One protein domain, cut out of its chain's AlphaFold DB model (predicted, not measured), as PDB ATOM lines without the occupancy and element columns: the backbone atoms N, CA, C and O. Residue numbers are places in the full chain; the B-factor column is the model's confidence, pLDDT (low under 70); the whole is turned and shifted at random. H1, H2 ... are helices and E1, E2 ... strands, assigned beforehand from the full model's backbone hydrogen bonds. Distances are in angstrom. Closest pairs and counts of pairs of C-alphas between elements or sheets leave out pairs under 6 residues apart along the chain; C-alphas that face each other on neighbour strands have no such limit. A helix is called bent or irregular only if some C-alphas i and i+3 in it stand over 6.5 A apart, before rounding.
ATOM      1  N   PRO A  20     111.042 259.788 194.117       93.06
ATOM      2  CA  PRO A  20     111.366 258.396 194.427       93.06
ATOM      3  C   PRO A  20     112.855 258.141 194.623       93.06
ATOM      4  O   PRO A  20     113.217 257.199 195.315       93.06
ATOM      5  N   ARG A  21     113.742 258.970 194.058       92.88
ATOM      6  CA  ARG A  21     115.188 258.804 194.252       92.88
ATOM      7  C   ARG A  21     115.599 258.976 195.712       92.88
ATOM      8  O   ARG A  21     116.596 258.383 196.116       92.88
ATOM      9  N   TRP A  22     114.815 259.693 196.522       93.38
ATOM     10  CA  TRP A  22     115.052 259.780 197.962       93.38
ATOM     11  C   TRP A  22     114.933 258.426 198.670       93.38
ATOM     12  O   TRP A  22     115.608 258.226 199.675       93.38
ATOM     13  N   SER A  23     114.182 257.460 198.126       89.81
ATOM     14  CA  SER A  23     114.046 256.125 198.730       89.81
ATOM     15  C   SER A  23     115.324 255.285 198.661       89.81
ATOM     16  O   SER A  23     115.423 254.274 199.347       89.81
ATOM     17  N   ALA A  24     116.291 255.664 197.817       89.06
ATOM     18  CA  ALA A  24     117.605 255.025 197.774       89.06
ATOM     19  C   ALA A  24     118.496 255.438 198.959       89.06
ATOM     20  O   ALA A  24     119.545 254.834 199.181       89.06
ATOM     21  N   PHE A  25     118.090 256.464 199.711       87.75
ATOM     22  CA  PHE A  25     118.812 256.977 200.861       87.75
ATOM     23  C   PHE A  25     118.108 256.567 202.152       87.75
ATOM     24  O   PHE A  25     116.882 256.570 202.267       87.75
ATOM     25  N   GLY A  26     118.912 256.246 203.154       85.69
ATOM     26  CA  GLY A  26     118.454 255.916 204.490       85.69
ATOM     27  C   GLY A  26     119.611 256.022 205.466       85.69
ATOM     28  O   GLY A  26     120.778 256.063 205.067       85.69
ATOM     29  N   HIS A  27     119.286 256.091 206.746       79.44
ATOM     30  CA  HIS A  27     120.277 256.143 207.810       79.44
ATOM     31  C   HIS A  27     120.273 254.838 208.585       79.44
ATOM     32  O   HIS A  27     119.219 254.288 208.882       79.44
ATOM     33  N   ILE A  28     121.466 254.347 208.903       85.31
ATOM     34  CA  ILE A  28     121.618 253.193 209.781       85.31
ATOM     35  C   ILE A  28     121.408 253.684 211.212       85.31
ATOM     36  O   ILE A  28     122.194 254.480 211.720       85.31
ATOM     37  N   GLU A  29     120.353 253.192 211.841       84.56
ATOM     38  CA  GLU A  29     120.023 253.377 213.248       84.56
ATOM     39  C   GLU A  29     120.177 252.036 213.987       84.56
ATOM     40  O   GLU A  29     120.324 250.973 213.376       84.56
ATOM     41  N   GLN A  30     120.125 252.058 215.323       84.38
ATOM     42  CA  GLN A  30     120.308 250.851 216.151       84.38
ATOM     43  C   GLN A  30     119.339 249.706 215.794       84.38
ATOM     44  O   GLN A  30     119.684 248.538 215.954       84.38
ATOM     45  N   ASN A  31     118.152 250.041 215.275       84.69
ATOM     46  CA  ASN A  31     117.080 249.094 214.963       84.69
ATOM     47  C   ASN A  31     116.934 248.793 213.457       84.69
ATOM     48  O   ASN A  31     115.947 248.178 213.057       84.69
ATOM     49  N   GLY A  32     117.883 249.223 212.616       86.94
ATOM     50  CA  GLY A  32     117.856 248.996 211.168       86.94
ATOM     51  C   GLY A  32     118.060 250.272 210.354       86.94
ATOM     52  O   GLY A  32     118.616 251.248 210.842       86.94
ATOM     53  N   VAL A  33     117.635 250.257 209.090       85.69
ATOM     54  CA  VAL A  33     117.742 251.426 208.206       85.69
ATOM     55  C   VAL A  33     116.445 252.227 208.260       85.69
ATOM     56  O   VAL A  33     115.395 251.737 207.845       85.69
ATOM     57  N   GLU A  34     116.515 253.460 208.752       84.56
ATOM     58  CA  GLU A  34     115.404 254.408 208.711       84.56
ATOM     59  C   GLU A  34     115.385 255.131 207.357       84.56
ATOM     60  O   GLU A  34     116.423 255.581 206.856       84.56
ATOM     61  N   SER A  35     114.199 255.240 206.752       85.38
ATOM     62  CA  SER A  35     114.012 256.020 205.524       85.38
ATOM     63  C   SER A  35     114.232 257.506 205.796       85.38
ATOM     64  O   SER A  35     113.865 258.015 206.853       85.38
ATOM     65  N   ILE A  36     114.805 258.222 204.832       90.25
ATOM     66  CA  ILE A  36     114.946 259.675 204.943       90.25
ATOM     67  C   ILE A  36     113.563 260.355 205.003       90.25
ATOM     68  O   ILE A  36     112.634 259.945 204.307       90.25
ATOM     69  N   SER A  37     113.431 261.401 205.824       91.81
ATOM     70  CA  SER A  37     112.234 262.249 205.902       91.81
ATOM     71  C   SER A  37     112.524 263.671 205.419       91.81
ATOM     72  O   SER A  37     113.682 264.105 205.394       91.81
ATOM     73  N   LEU A  38     111.466 264.414 205.072       94.31
ATOM     74  CA  LEU A  38     111.578 265.827 204.702       94.31
ATOM     75  C   LEU A  38     112.186 266.639 205.846       94.31
ATOM     76  O   LEU A  38     113.096 267.425 205.619       94.31
ATOM     77  N   GLU A  39     111.729 266.427 207.079       94.06
ATOM     78  CA  GLU A  39     112.194 267.158 208.260       94.06
ATOM     79  C   GLU A  39     113.688 266.929 208.487       94.06
ATOM     80  O   GLU A  39     114.437 267.869 208.758       94.06
ATOM     81  N   ARG A  40     114.146 265.682 208.322       90.31
ATOM     82  CA  ARG A  40     115.558 265.332 208.468       90.31
ATOM     83  C   ARG A  40     116.410 265.936 207.357       90.31
ATOM     84  O   ARG A  40     117.511 266.394 207.642       90.31
ATOM     85  N   ASN A  41     115.912 265.955 206.121       92.00
ATOM     86  CA  ASN A  41     116.597 266.580 204.988       92.00
ATOM     87  C   ASN A  41     116.650 268.116 205.125       92.00
ATOM     88  O   ASN A  41     117.681 268.729 204.861       92.00
ATOM     89  N   ALA A  42     115.568 268.728 205.612       95.75
ATOM     90  CA  ALA A  42     115.434 270.171 205.784       95.75
ATOM     91  C   ALA A  42     116.279 270.725 206.938       95.75
ATOM     92  O   ALA A  42     116.803 271.835 206.836       95.75
ATOM     93  N   LYS A  43     116.432 269.966 208.030       95.69
ATOM     94  CA  LYS A  43     117.153 270.394 209.236       95.69
ATOM     95  C   LYS A  43     118.557 270.967 208.966       95.69
ATOM     96  O   LYS A  43     118.779 272.119 209.333       95.69
ATOM     97  N   PRO A  44     119.488 270.258 208.295       95.12
ATOM     98  CA  PRO A  44     120.822 270.802 208.041       95.12
ATOM     99  C   PRO A  44     120.796 272.066 207.175       95.12
ATOM    100  O   PRO A  44     121.663 272.914 207.333       95.12
ATOM    101  N   ILE A  45     119.808 272.230 206.289       97.06
ATOM    102  CA  ILE A  45     119.657 273.431 205.451       97.06
ATOM    103  C   ILE A  45     119.239 274.630 206.315       97.06
ATOM    104  O   ILE A  45     119.760 275.734 206.149       97.06
ATOM    105  N   GLN A  46     118.305 274.417 207.246       96.69
ATOM    106  CA  GLN A  46     117.798 275.448 208.156       96.69
ATOM    107  C   GLN A  46     118.846 275.906 209.175       96.69
ATOM    108  O   GLN A  46     118.840 277.066 209.576       96.69
ATOM    109  N   GLU A  47     119.762 275.020 209.568       97.44
ATOM    110  CA  GLU A  47     120.839 275.322 210.518       97.44
ATOM    111  C   GLU A  47     121.961 276.193 209.916       97.44
ATOM    112  O   GLU A  47     122.796 276.725 210.655       97.44
ATOM    113  N   ILE A  48     121.980 276.394 208.593       96.69
ATOM    114  CA  ILE A  48     122.951 277.279 207.941       96.69
ATOM    115  C   ILE A  48     122.580 278.738 208.209       96.69
ATOM    116  O   ILE A  48     121.586 279.255 207.687       96.69
ATOM    117  N   ASN A  49     123.452 279.409 208.962       95.50
ATOM    118  CA  ASN A  49     123.361 280.826 209.290       95.50
ATOM    119  C   ASN A  49     124.522 281.592 208.647       95.50
ATOM    120  O   ASN A  49     125.684 281.193 208.762       95.50
ATOM    121  N   LEU A  50     124.203 282.691 207.967       95.25
ATOM    122  CA  LEU A  50     125.200 283.627 207.453       95.25
ATOM    123  C   LEU A  50     125.561 284.641 208.543       95.25
ATOM    124  O   LEU A  50     124.732 284.987 209.374       95.25
ATOM    125  N   ASN A  51     126.810 285.105 208.539       93.56
ATOM    126  CA  ASN A  51     127.251 286.191 209.414       93.56
ATOM    127  C   ASN A  51     126.627 287.524 208.952       93.56
ATOM    128  O   ASN A  51     126.540 287.764 207.748       93.56
ATOM    129  N   ASP A  52     126.294 288.403 209.895       92.88
ATOM    130  CA  ASP A  52     125.805 289.774 209.686       92.88
ATOM    131  C   ASP A  52     126.734 290.650 208.818       92.88
ATOM    132  O   ASP A  52     126.310 291.662 208.268       92.88
ATOM    133  N   GLU A  53     128.008 290.279 208.651       91.25
ATOM    134  CA  GLU A  53     128.931 290.956 207.723       91.25
ATOM    135  C   GLU A  53     128.653 290.670 206.232       91.25
ATOM    136  O   GLU A  53     129.277 291.280 205.355       91.25
ATOM    137  N   VAL A  54     127.791 289.699 205.914       94.19
ATOM    138  CA  VAL A  54     127.476 289.324 204.532       94.19
ATOM    139  C   VAL A  54     126.494 290.341 203.933       94.19
ATOM    140  O   VAL A  54     125.443 290.570 204.520       94.19
ATOM    141  N   PRO A  55     126.778 290.935 202.755       93.94
ATOM    142  CA  PRO A  55     125.864 291.892 202.131       93.94
ATOM    143  C   PRO A  55     124.480 291.298 201.836       93.94
ATOM    144  O   PRO A  55     124.393 290.170 201.349       93.94
ATOM    145  N   ASP A  56     123.415 292.087 202.006       95.38
ATOM    146  CA  ASP A  56     122.020 291.660 201.785       95.38
ATOM    147  C   ASP A  56     121.792 291.001 200.417       95.38
ATOM    148  O   ASP A  56     121.070 290.012 200.296       95.38
ATOM    149  N   SER A  57     122.444 291.511 199.370       95.50
ATOM    150  CA  SER A  57     122.358 290.949 198.017       95.50
ATOM    151  C   SER A  57     122.866 289.505 197.948       95.50
ATOM    152  O   SER A  57     122.287 288.672 197.250       95.50
ATOM    153  N   VAL A  58     123.925 289.192 198.694       97.25
ATOM    154  CA  VAL A  58     124.497 287.848 198.812       97.25
ATOM    155  C   VAL A  58     123.607 286.971 199.687       97.25
ATOM    156  O   VAL A  58     123.406 285.808 199.346       97.25
ATOM    157  N   VAL A  59     123.042 287.519 200.770       97.94
ATOM    158  CA  VAL A  59     122.096 286.802 201.641       97.94
ATOM    159  C   VAL A  59     120.887 286.329 200.836       97.94
ATOM    160  O   VAL A  59     120.583 285.140 200.839       97.94
ATOM    161  N   VAL A  60     120.245 287.218 200.072       97.94
ATOM    162  CA  VAL A  60     119.089 286.872 199.224       97.94
ATOM    163  C   VAL A  60     119.453 285.812 198.178       97.94
ATOM    164  O   VAL A  60     118.691 284.867 197.946       97.94
ATOM    165  N   HIS A  61     120.634 285.934 197.562       98.19
ATOM    166  CA  HIS A  61     121.122 284.948 196.599       98.19
ATOM    167  C   HIS A  61     121.351 283.579 197.272       98.19
ATOM    168  O   HIS A  61     120.932 282.548 196.757       98.19
ATOM    169  N   PHE A  62     121.927 283.539 198.474       98.38
ATOM    170  CA  PHE A  62     122.146 282.285 199.196       98.38
ATOM    171  C   PHE A  62     120.850 281.652 199.729       98.38
ATOM    172  O   PHE A  62     120.678 280.437 199.641       98.38
ATOM    173  N   GLU A  63     119.893 282.445 200.216       98.38
ATOM    174  CA  GLU A  63     118.578 281.936 200.636       98.38
ATOM    175  C   GLU A  63     117.811 281.301 199.464       98.38
ATOM    176  O   GLU A  63     117.082 280.323 199.637       98.38
ATOM    177  N   THR A  64     118.048 281.762 198.233       98.44
ATOM    178  CA  THR A  64     117.540 281.082 197.032       98.44
ATOM    179  C   THR A  64     118.141 279.678 196.879       98.44
ATOM    180  O   THR A  64     117.409 278.743 196.552       98.44
ATOM    181  N   ALA A  65     119.428 279.479 197.196       98.44
ATOM    182  CA  ALA A  65     120.039 278.145 197.213       98.44
ATOM    183  C   ALA A  65     119.401 277.241 198.278       98.44
ATOM    184  O   ALA A  65     119.094 276.086 197.988       98.44
ATOM    185  N   LYS A  66     119.149 277.765 199.489       98.50
ATOM    186  CA  LYS A  66     118.471 277.025 200.570       98.50
ATOM    187  C   LYS A  66     117.059 276.603 200.168       98.50
ATOM    188  O   LYS A  66     116.688 275.448 200.366       98.50
ATOM    189  N   ASN A  67     116.303 277.498 199.535       98.25
ATOM    190  CA  ASN A  67     114.978 277.177 199.008       98.25
ATOM    191  C   ASN A  67     115.050 276.081 197.938       98.25
ATOM    192  O   ASN A  67     114.304 275.108 198.013       98.25
ATOM    193  N   LEU A  68     115.974 276.183 196.977       98.19
ATOM    194  CA  LEU A  68     116.176 275.143 195.963       98.19
ATOM    195  C   LEU A  68     116.534 273.790 196.592       98.19
ATOM    196  O   LEU A  68     115.983 272.772 196.179       98.19
ATOM    197  N   ALA A  69     117.407 273.784 197.603       98.12
ATOM    198  CA  ALA A  69     117.782 272.576 198.332       98.12
ATOM    199  C   ALA A  69     116.576 271.952 199.049       98.12
ATOM    200  O   ALA A  69     116.359 270.749 198.941       98.12
ATOM    201  N   LEU A  70     115.738 272.763 199.705       97.56
ATOM    202  CA  LEU A  70     114.515 272.290 200.355       97.56
ATOM    203  C   LEU A  70     113.527 271.692 199.339       97.56
ATOM    204  O   LEU A  70     113.010 270.593 199.534       97.56
ATOM    205  N   PHE A  71     113.303 272.379 198.215       96.88
ATOM    206  CA  PHE A  71     112.432 271.887 197.142       96.88
ATOM    207  C   PHE A  71     113.004 270.668 196.408       96.88
ATOM    208  O   PHE A  71     112.247 269.950 195.746       96.88
ATOM    209  N   ALA A  72     114.297 270.372 196.560       96.88
ATOM    210  CA  ALA A  72     114.892 269.165 196.008       96.88
ATOM    211  C   ALA A  72     114.324 267.879 196.632       96.88
ATOM    212  O   ALA A  72     114.383 266.821 196.003       96.88
ATOM    213  N   TRP A  73     113.679 267.968 197.803       96.62
ATOM    214  CA  TRP A  73     112.856 266.884 198.347       96.62
ATOM    215  C   TRP A  73     111.781 266.420 197.355       96.62
ATOM    216  O   TRP A  73     111.573 265.226 197.127       96.62
ATOM    217  N   HIS A  74     111.128 267.381 196.708       95.44
ATOM    218  CA  HIS A  74     110.139 267.103 195.682       95.44
ATOM    219  C   HIS A  74     110.803 266.860 194.337       95.44
ATOM    220  O   HIS A  74     110.365 265.980 193.628       95.44
ATOM    221  N   VAL A  75     111.860 267.572 193.954       95.88
ATOM    222  CA  VAL A  75     112.505 267.375 192.645       95.88
ATOM    223  C   VAL A  75     113.986 267.094 192.846       95.88
ATOM    224  O   VAL A  75     114.784 268.022 192.913       95.88
ATOM    225  N   TYR A  76     114.382 265.818 192.892       94.94
ATOM    226  CA  TYR A  76     115.761 265.434 193.243       94.94
ATOM    227  C   TYR A  76     116.814 266.099 192.341       94.94
ATOM    228  O   TYR A  76     117.900 266.469 192.780       94.94
ATOM    229  N   ARG A  77     116.475 266.341 191.068       95.00
ATOM    230  CA  ARG A  77     117.351 267.029 190.104       95.00
ATOM    231  C   ARG A  77     117.662 268.490 190.467       95.00
ATOM    232  O   ARG A  77     118.536 269.078 189.838       95.00
ATOM    233  N   PHE A  78     117.000 269.073 191.466       96.94
ATOM    234  CA  PHE A  78     117.342 270.397 191.990       96.94
ATOM    235  C   PHE A  78     118.544 270.379 192.935       96.94
ATOM    236  O   PHE A  78     119.136 271.438 193.111       96.94
ATOM    237  N   VAL A  79     118.967 269.223 193.470       97.00
ATOM    238  CA  VAL A  79     120.179 269.119 194.311       97.00
ATOM    239  C   VAL A  79     121.399 269.790 193.654       97.00
ATOM    240  O   VAL A  79     121.906 270.755 194.224       97.00
ATOM    241  N   PRO A  80     121.838 269.402 192.436       97.81
ATOM    242  CA  PRO A  80     123.008 270.028 191.813       97.81
ATOM    243  C   PRO A  80     122.798 271.514 191.479       97.81
ATOM    244  O   PRO A  80     123.755 272.284 191.429       97.81
ATOM    245  N   VAL A  81     121.552 271.942 191.250       98.31
ATOM    246  CA  VAL A  81     121.228 273.352 190.984       98.31
ATOM    247  C   VAL A  81     121.371 274.179 192.260       98.31
ATOM    248  O   VAL A  81     121.950 275.263 192.224       98.31
ATOM    249  N   ALA A  82     120.886 273.656 193.388       98.50
ATOM    250  CA  ALA A  82     121.034 274.271 194.697       98.50
ATOM    251  C   ALA A  82     122.513 274.391 195.094       98.50
ATOM    252  O   ALA A  82     122.949 275.468 195.498       98.50
ATOM    253  N   GLU A  83     123.297 273.324 194.908       98.19
ATOM    254  CA  GLU A  83     124.743 273.318 195.172       98.19
ATOM    255  C   GLU A  83     125.480 274.365 194.332       98.19
ATOM    256  O   GLU A  83     126.224 275.190 194.867       98.19
ATOM    257  N   LEU A  84     125.231 274.394 193.019       98.69
ATOM    258  CA  LEU A  84     125.826 275.394 192.136       98.69
ATOM    259  C   LEU A  84     125.446 276.820 192.561       98.69
ATOM    260  O   LEU A  84     126.306 277.699 192.605       98.69
ATOM    261  N   HIS A  85     124.179 277.056 192.906       98.62
ATOM    262  CA  HIS A  85     123.714 278.367 193.358       98.62
ATOM    263  C   HIS A  85     124.393 278.797 194.669       98.62
ATOM    264  O   HIS A  85     124.782 279.960 194.820       98.62
ATOM    265  N   ALA A  86     124.613 277.858 195.595       98.25
ATOM    266  CA  ALA A  86     125.371 278.100 196.818       98.25
ATOM    267  C   ALA A  86     126.830 278.486 196.511       98.25
ATOM    268  O   ALA A  86     127.311 279.494 197.030       98.25
ATOM    269  N   PHE A  87     127.514 277.770 195.611       98.38
ATOM    270  CA  PHE A  87     128.886 278.113 195.210       98.38
ATOM    271  C   PHE A  87     128.981 279.490 194.543       98.38
ATOM    272  O   PHE A  87     129.863 280.282 194.880       98.38
ATOM    273  N   ILE A  88     128.036 279.823 193.660       98.44
ATOM    274  CA  ILE A  88     127.960 281.152 193.040       98.44
ATOM    275  C   ILE A  88     127.764 282.240 194.107       98.44
ATOM    276  O   ILE A  88     128.391 283.294 194.021       98.44
ATOM    277  N   SER A  89     126.959 281.978 195.143       98.12
ATOM    278  CA  SER A  89     126.762 282.914 196.262       98.12
ATOM    279  C   SER A  89     128.075 283.211 196.992       98.12
ATOM    280  O   SER A  89     128.356 284.361 197.329       98.12
ATOM    281  N   VAL A  90     128.920 282.193 197.194       96.38
ATOM    282  CA  VAL A  90     130.246 282.363 197.806       96.38
ATOM    283  C   VAL A  90     131.141 283.232 196.925       96.38
ATOM    284  O   VAL A  90     131.757 284.183 197.412       96.38
ATOM    285  N   GLU A  91     131.200 282.961 195.621       96.81
ATOM    286  CA  GLU A  91     131.967 283.801 194.699       96.81
ATOM    287  C   GLU A  91     131.463 285.245 194.667       96.81
ATOM    288  O   GLU A  91     132.265 286.183 194.602       96.81
ATOM    289  N   PHE A  92     130.144 285.430 194.719       96.25
ATOM    290  CA  PHE A  92     129.518 286.740 194.765       96.25
ATOM    291  C   PHE A  92     129.943 287.502 196.029       96.25
ATOM    292  O   PHE A  92     130.450 288.620 195.923       96.25
ATOM    293  N   ALA A  93     129.892 286.855 197.196       94.88
ATOM    294  CA  ALA A  93     130.374 287.414 198.460       94.88
ATOM    295  C   ALA A  93     131.843 287.859 198.389       94.88
ATOM    296  O   ALA A  93     132.215 288.945 198.845       94.88
ATOM    297  N   LEU A  94     132.699 287.025 197.792       93.06
ATOM    298  CA  LEU A  94     134.123 287.319 197.640       93.06
ATOM    299  C   LEU A  94     134.370 288.516 196.712       93.06
ATOM    300  O   LEU A  94     135.274 289.317 196.979       93.06
ATOM    301  N   LYS A  95     133.583 288.658 195.639       92.00
ATOM    302  CA  LYS A  95     133.654 289.802 194.717       92.00
ATOM    303  C   LYS A  95     133.233 291.094 195.414       92.00
ATOM    304  O   LYS A  95     134.009 292.052 195.383       92.00
ATOM    305  N   GLU A  96     132.103 291.091 196.119       88.75
ATOM    306  CA  GLU A  96     131.623 292.241 196.901       88.75
ATOM    307  C   GLU A  96     132.668 292.685 197.934       88.75
ATOM    308  O   GLU A  96     133.097 293.842 197.956       88.75
ATOM    309  N   LYS A  97     133.216 291.741 198.712       84.62
ATOM    310  CA  LYS A  97     134.255 292.038 199.713       84.62
ATOM    311  C   LYS A  97     135.518 292.650 199.094       84.62
ATOM    312  O   LYS A  97     136.139 293.532 199.697       84.62
ATOM    313  N   ARG A  98     135.928 292.206 197.898       82.50
ATOM    314  CA  ARG A  98     137.071 292.796 197.173       82.50
ATOM    315  C   ARG A  98     136.772 294.212 196.685       82.50
ATOM    316  O   ARG A  98     137.650 295.069 196.803       82.50
ATOM    317  N   VAL A  99     135.575 294.466 196.157       75.44
ATOM    318  CA  VAL A  99     135.157 295.804 195.707       75.44
ATOM    319  C   VAL A  99     135.170 296.784 196.876       75.44
ATOM    320  O   VAL A  99     135.815 297.829 196.774       75.44
ATOM    321  N   THR A 100     134.584 296.410 198.015       69.38
ATOM    322  CA  THR A 100     134.581 297.234 199.231       69.38
ATOM    323  C   THR A 100     135.998 297.570 199.690       69.38
ATOM    324  O   THR A 100     136.319 298.741 199.892       69.38
ATOM    325  N   LYS A 101     136.903 296.580 199.761       68.00
ATOM    326  CA  LYS A 101     138.318 296.825 200.108       68.00
ATOM    327  C   LYS A 101     139.013 297.771 199.124       68.00
ATOM    328  O   LYS A 101     139.780 298.634 199.546       68.00
ATOM    329  N   ARG A 102     138.750 297.634 197.819       69.56
ATOM    330  CA  ARG A 102     139.334 298.503 196.785       69.56
ATOM    331  C   ARG A 102     138.850 299.948 196.917       69.56
ATOM    332  O   ARG A 102     139.665 300.859 196.779       69.56
ATOM    333  N   LEU A 103     137.558 300.161 197.177       68.06
ATOM    334  CA  LEU A 103     136.995 301.496 197.410       68.06
ATOM    335  C   LEU A 103     137.606 302.140 198.658       68.06
ATOM    336  O   LEU A 103     138.050 303.284 198.591       68.06
ATOM    337  N   HIS A 104     137.718 301.374 199.746       67.81
ATOM    338  CA  HIS A 104     138.273 301.850 201.009       67.81
ATOM    339  C   HIS A 104     139.753 302.252 200.881       67.81
ATOM    340  O   HIS A 104     140.151 303.327 201.317       67.81
ATOM    341  N   LEU A 105     140.577 301.449 200.199       69.50
ATOM    342  CA  LEU A 105     141.975 301.815 199.931       69.50
ATOM    343  C   LEU A 105     142.078 303.076 199.066       69.50
ATOM    344  O   LEU A 105     142.886 303.958 199.344       69.50
ATOM    345  N   ARG A 106     141.232 303.205 198.038       65.06
ATOM    346  CA  ARG A 106     141.256 304.362 197.134       65.06
ATOM    347  C   ARG A 106     140.879 305.669 197.840       65.06
ATOM    348  O   ARG A 106     141.453 306.698 197.495       65.06
ATOM    349  N   SER A 107     139.987 305.645 198.835       71.44
ATOM    350  CA  SER A 107     139.692 306.835 199.649       71.44
ATOM    351  C   SER A 107     140.870 307.274 200.519       71.44
ATOM    352  O   SER A 107     141.068 308.474 200.671       71.44
ATOM    353  N   TYR A 108     141.696 306.349 201.022       65.75
ATOM    354  CA  TYR A 108     142.909 306.714 201.769       65.75
ATOM    355  C   TYR A 108     143.978 307.359 200.881       65.75
ATOM    356  O   TYR A 108     144.634 308.305 201.306       65.75
ATOM    357  N   PHE A 109     144.144 306.882 199.644       67.94
ATOM    358  CA  PHE A 109     145.139 307.439 198.718       67.94
ATOM    359  C   PHE A 109     144.701 308.748 198.041       67.94
ATOM    360  O   PHE A 109     145.560 309.514 197.614       67.94
ATOM    361  N   ASN A 110     143.394 309.017 197.951       63.94
ATOM    362  CA  ASN A 110     142.846 310.243 197.354       63.94
ATOM    363  C   ASN A 110     142.411 311.299 198.383       63.94
ATOM    364  O   ASN A 110     141.926 312.360 197.984       63.94
TER     365      ASN A 110
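What this domain is: This is residues 20 to 110 of the 117 residues of an uncharacterized protein of Aliidiomarina minuta (UniProt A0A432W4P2). Two helices, H3 and H4, lie side by side as a long helical hairpin, and the shorter H2 packs on the last part of H3; a small strand hairpin, E1 and E2, with the short H1 next to it, lies at one end, and residues 98 to 110 of the long H4 stick out as a bare arm at the other. The printed part has 91 residues, with four named helices and two named strands in the order H1, E1, E2, H2, H3, H4, and is mostly helix; the sheet, E1 - E2, is antiparallel. The whole is only just extended, close to loose, with a radius of gyration of the C-alphas of 18.5 A. The C-alphas span 68 by 26 by 15 A.

Where its parts are: H1 is residues 20 to 24, and C-alpha 20 is at (111.366, 258.396, 194.427). E1 is residues 26 to 29 and E2 residues 32 to 35. H2, residues 38 to 46, is 12.0 A long and only just irregular: C-alphas 41 and 44 are 6.7 A apart. H3, residues 56 to 71, begins with C-alpha 56 at (122.020, 291.660, 201.785) and is 22.5 A long. H4, residues 76 to 110, is 52.5 A long and ends with C-alpha 110 at (142.846, 310.243, 197.354); it is only just irregular, with C-alphas 77 and 80 6.6 A apart.

How they stand to each other: H3 and H4 touch and form a helical hairpin, at a shallow tilt of 8 degrees, opposite ways; their closest C-alphas are those of Ala 65 and Ala 82, 4.7 A apart. H4 touches H3 with residues 78 to 93 alone. H2 and H3 touch and form another helical hairpin, at a shallow tilt of 15 degrees, opposite ways; their closest C-alphas are those of Ala 42 and Leu 70, 5.9 A apart. H3 touches H2 with residues 66 to 70 alone. H2 and H4 are apart. H1 and H4 are close but not clearly touching, with the closest C-alphas, those of Arg 21 and Tyr 76, 6.7 A apart. E1 and E2 form a hairpin, antiparallel at 145 degrees; N 27 and O 34 are 2.9 A apart and N 34 and O 27 2.8 A, both within hydrogen-bond range. In H3 every O i to N i+4 pair is within hydrogen-bond range, in H4 29 of 31, in H2 3 of 5 and in H1 0 of 1, where 2 of 2 O i to N i+3 pairs are.

The domain as a whole: The two C-alphas farthest apart are those of Asn 31 and Asn 110, 68.7 A. Without residues 98 to 110 of H4, which stand free, the body spans 48 by 24 by 15 A. The printed part has no cut. No link is long; the link from H2 to H3, with 9 residues, is short. The mean pLDDT of the printed part is 90.5, and residues 100 to 106 and 108 to 110 are under 70.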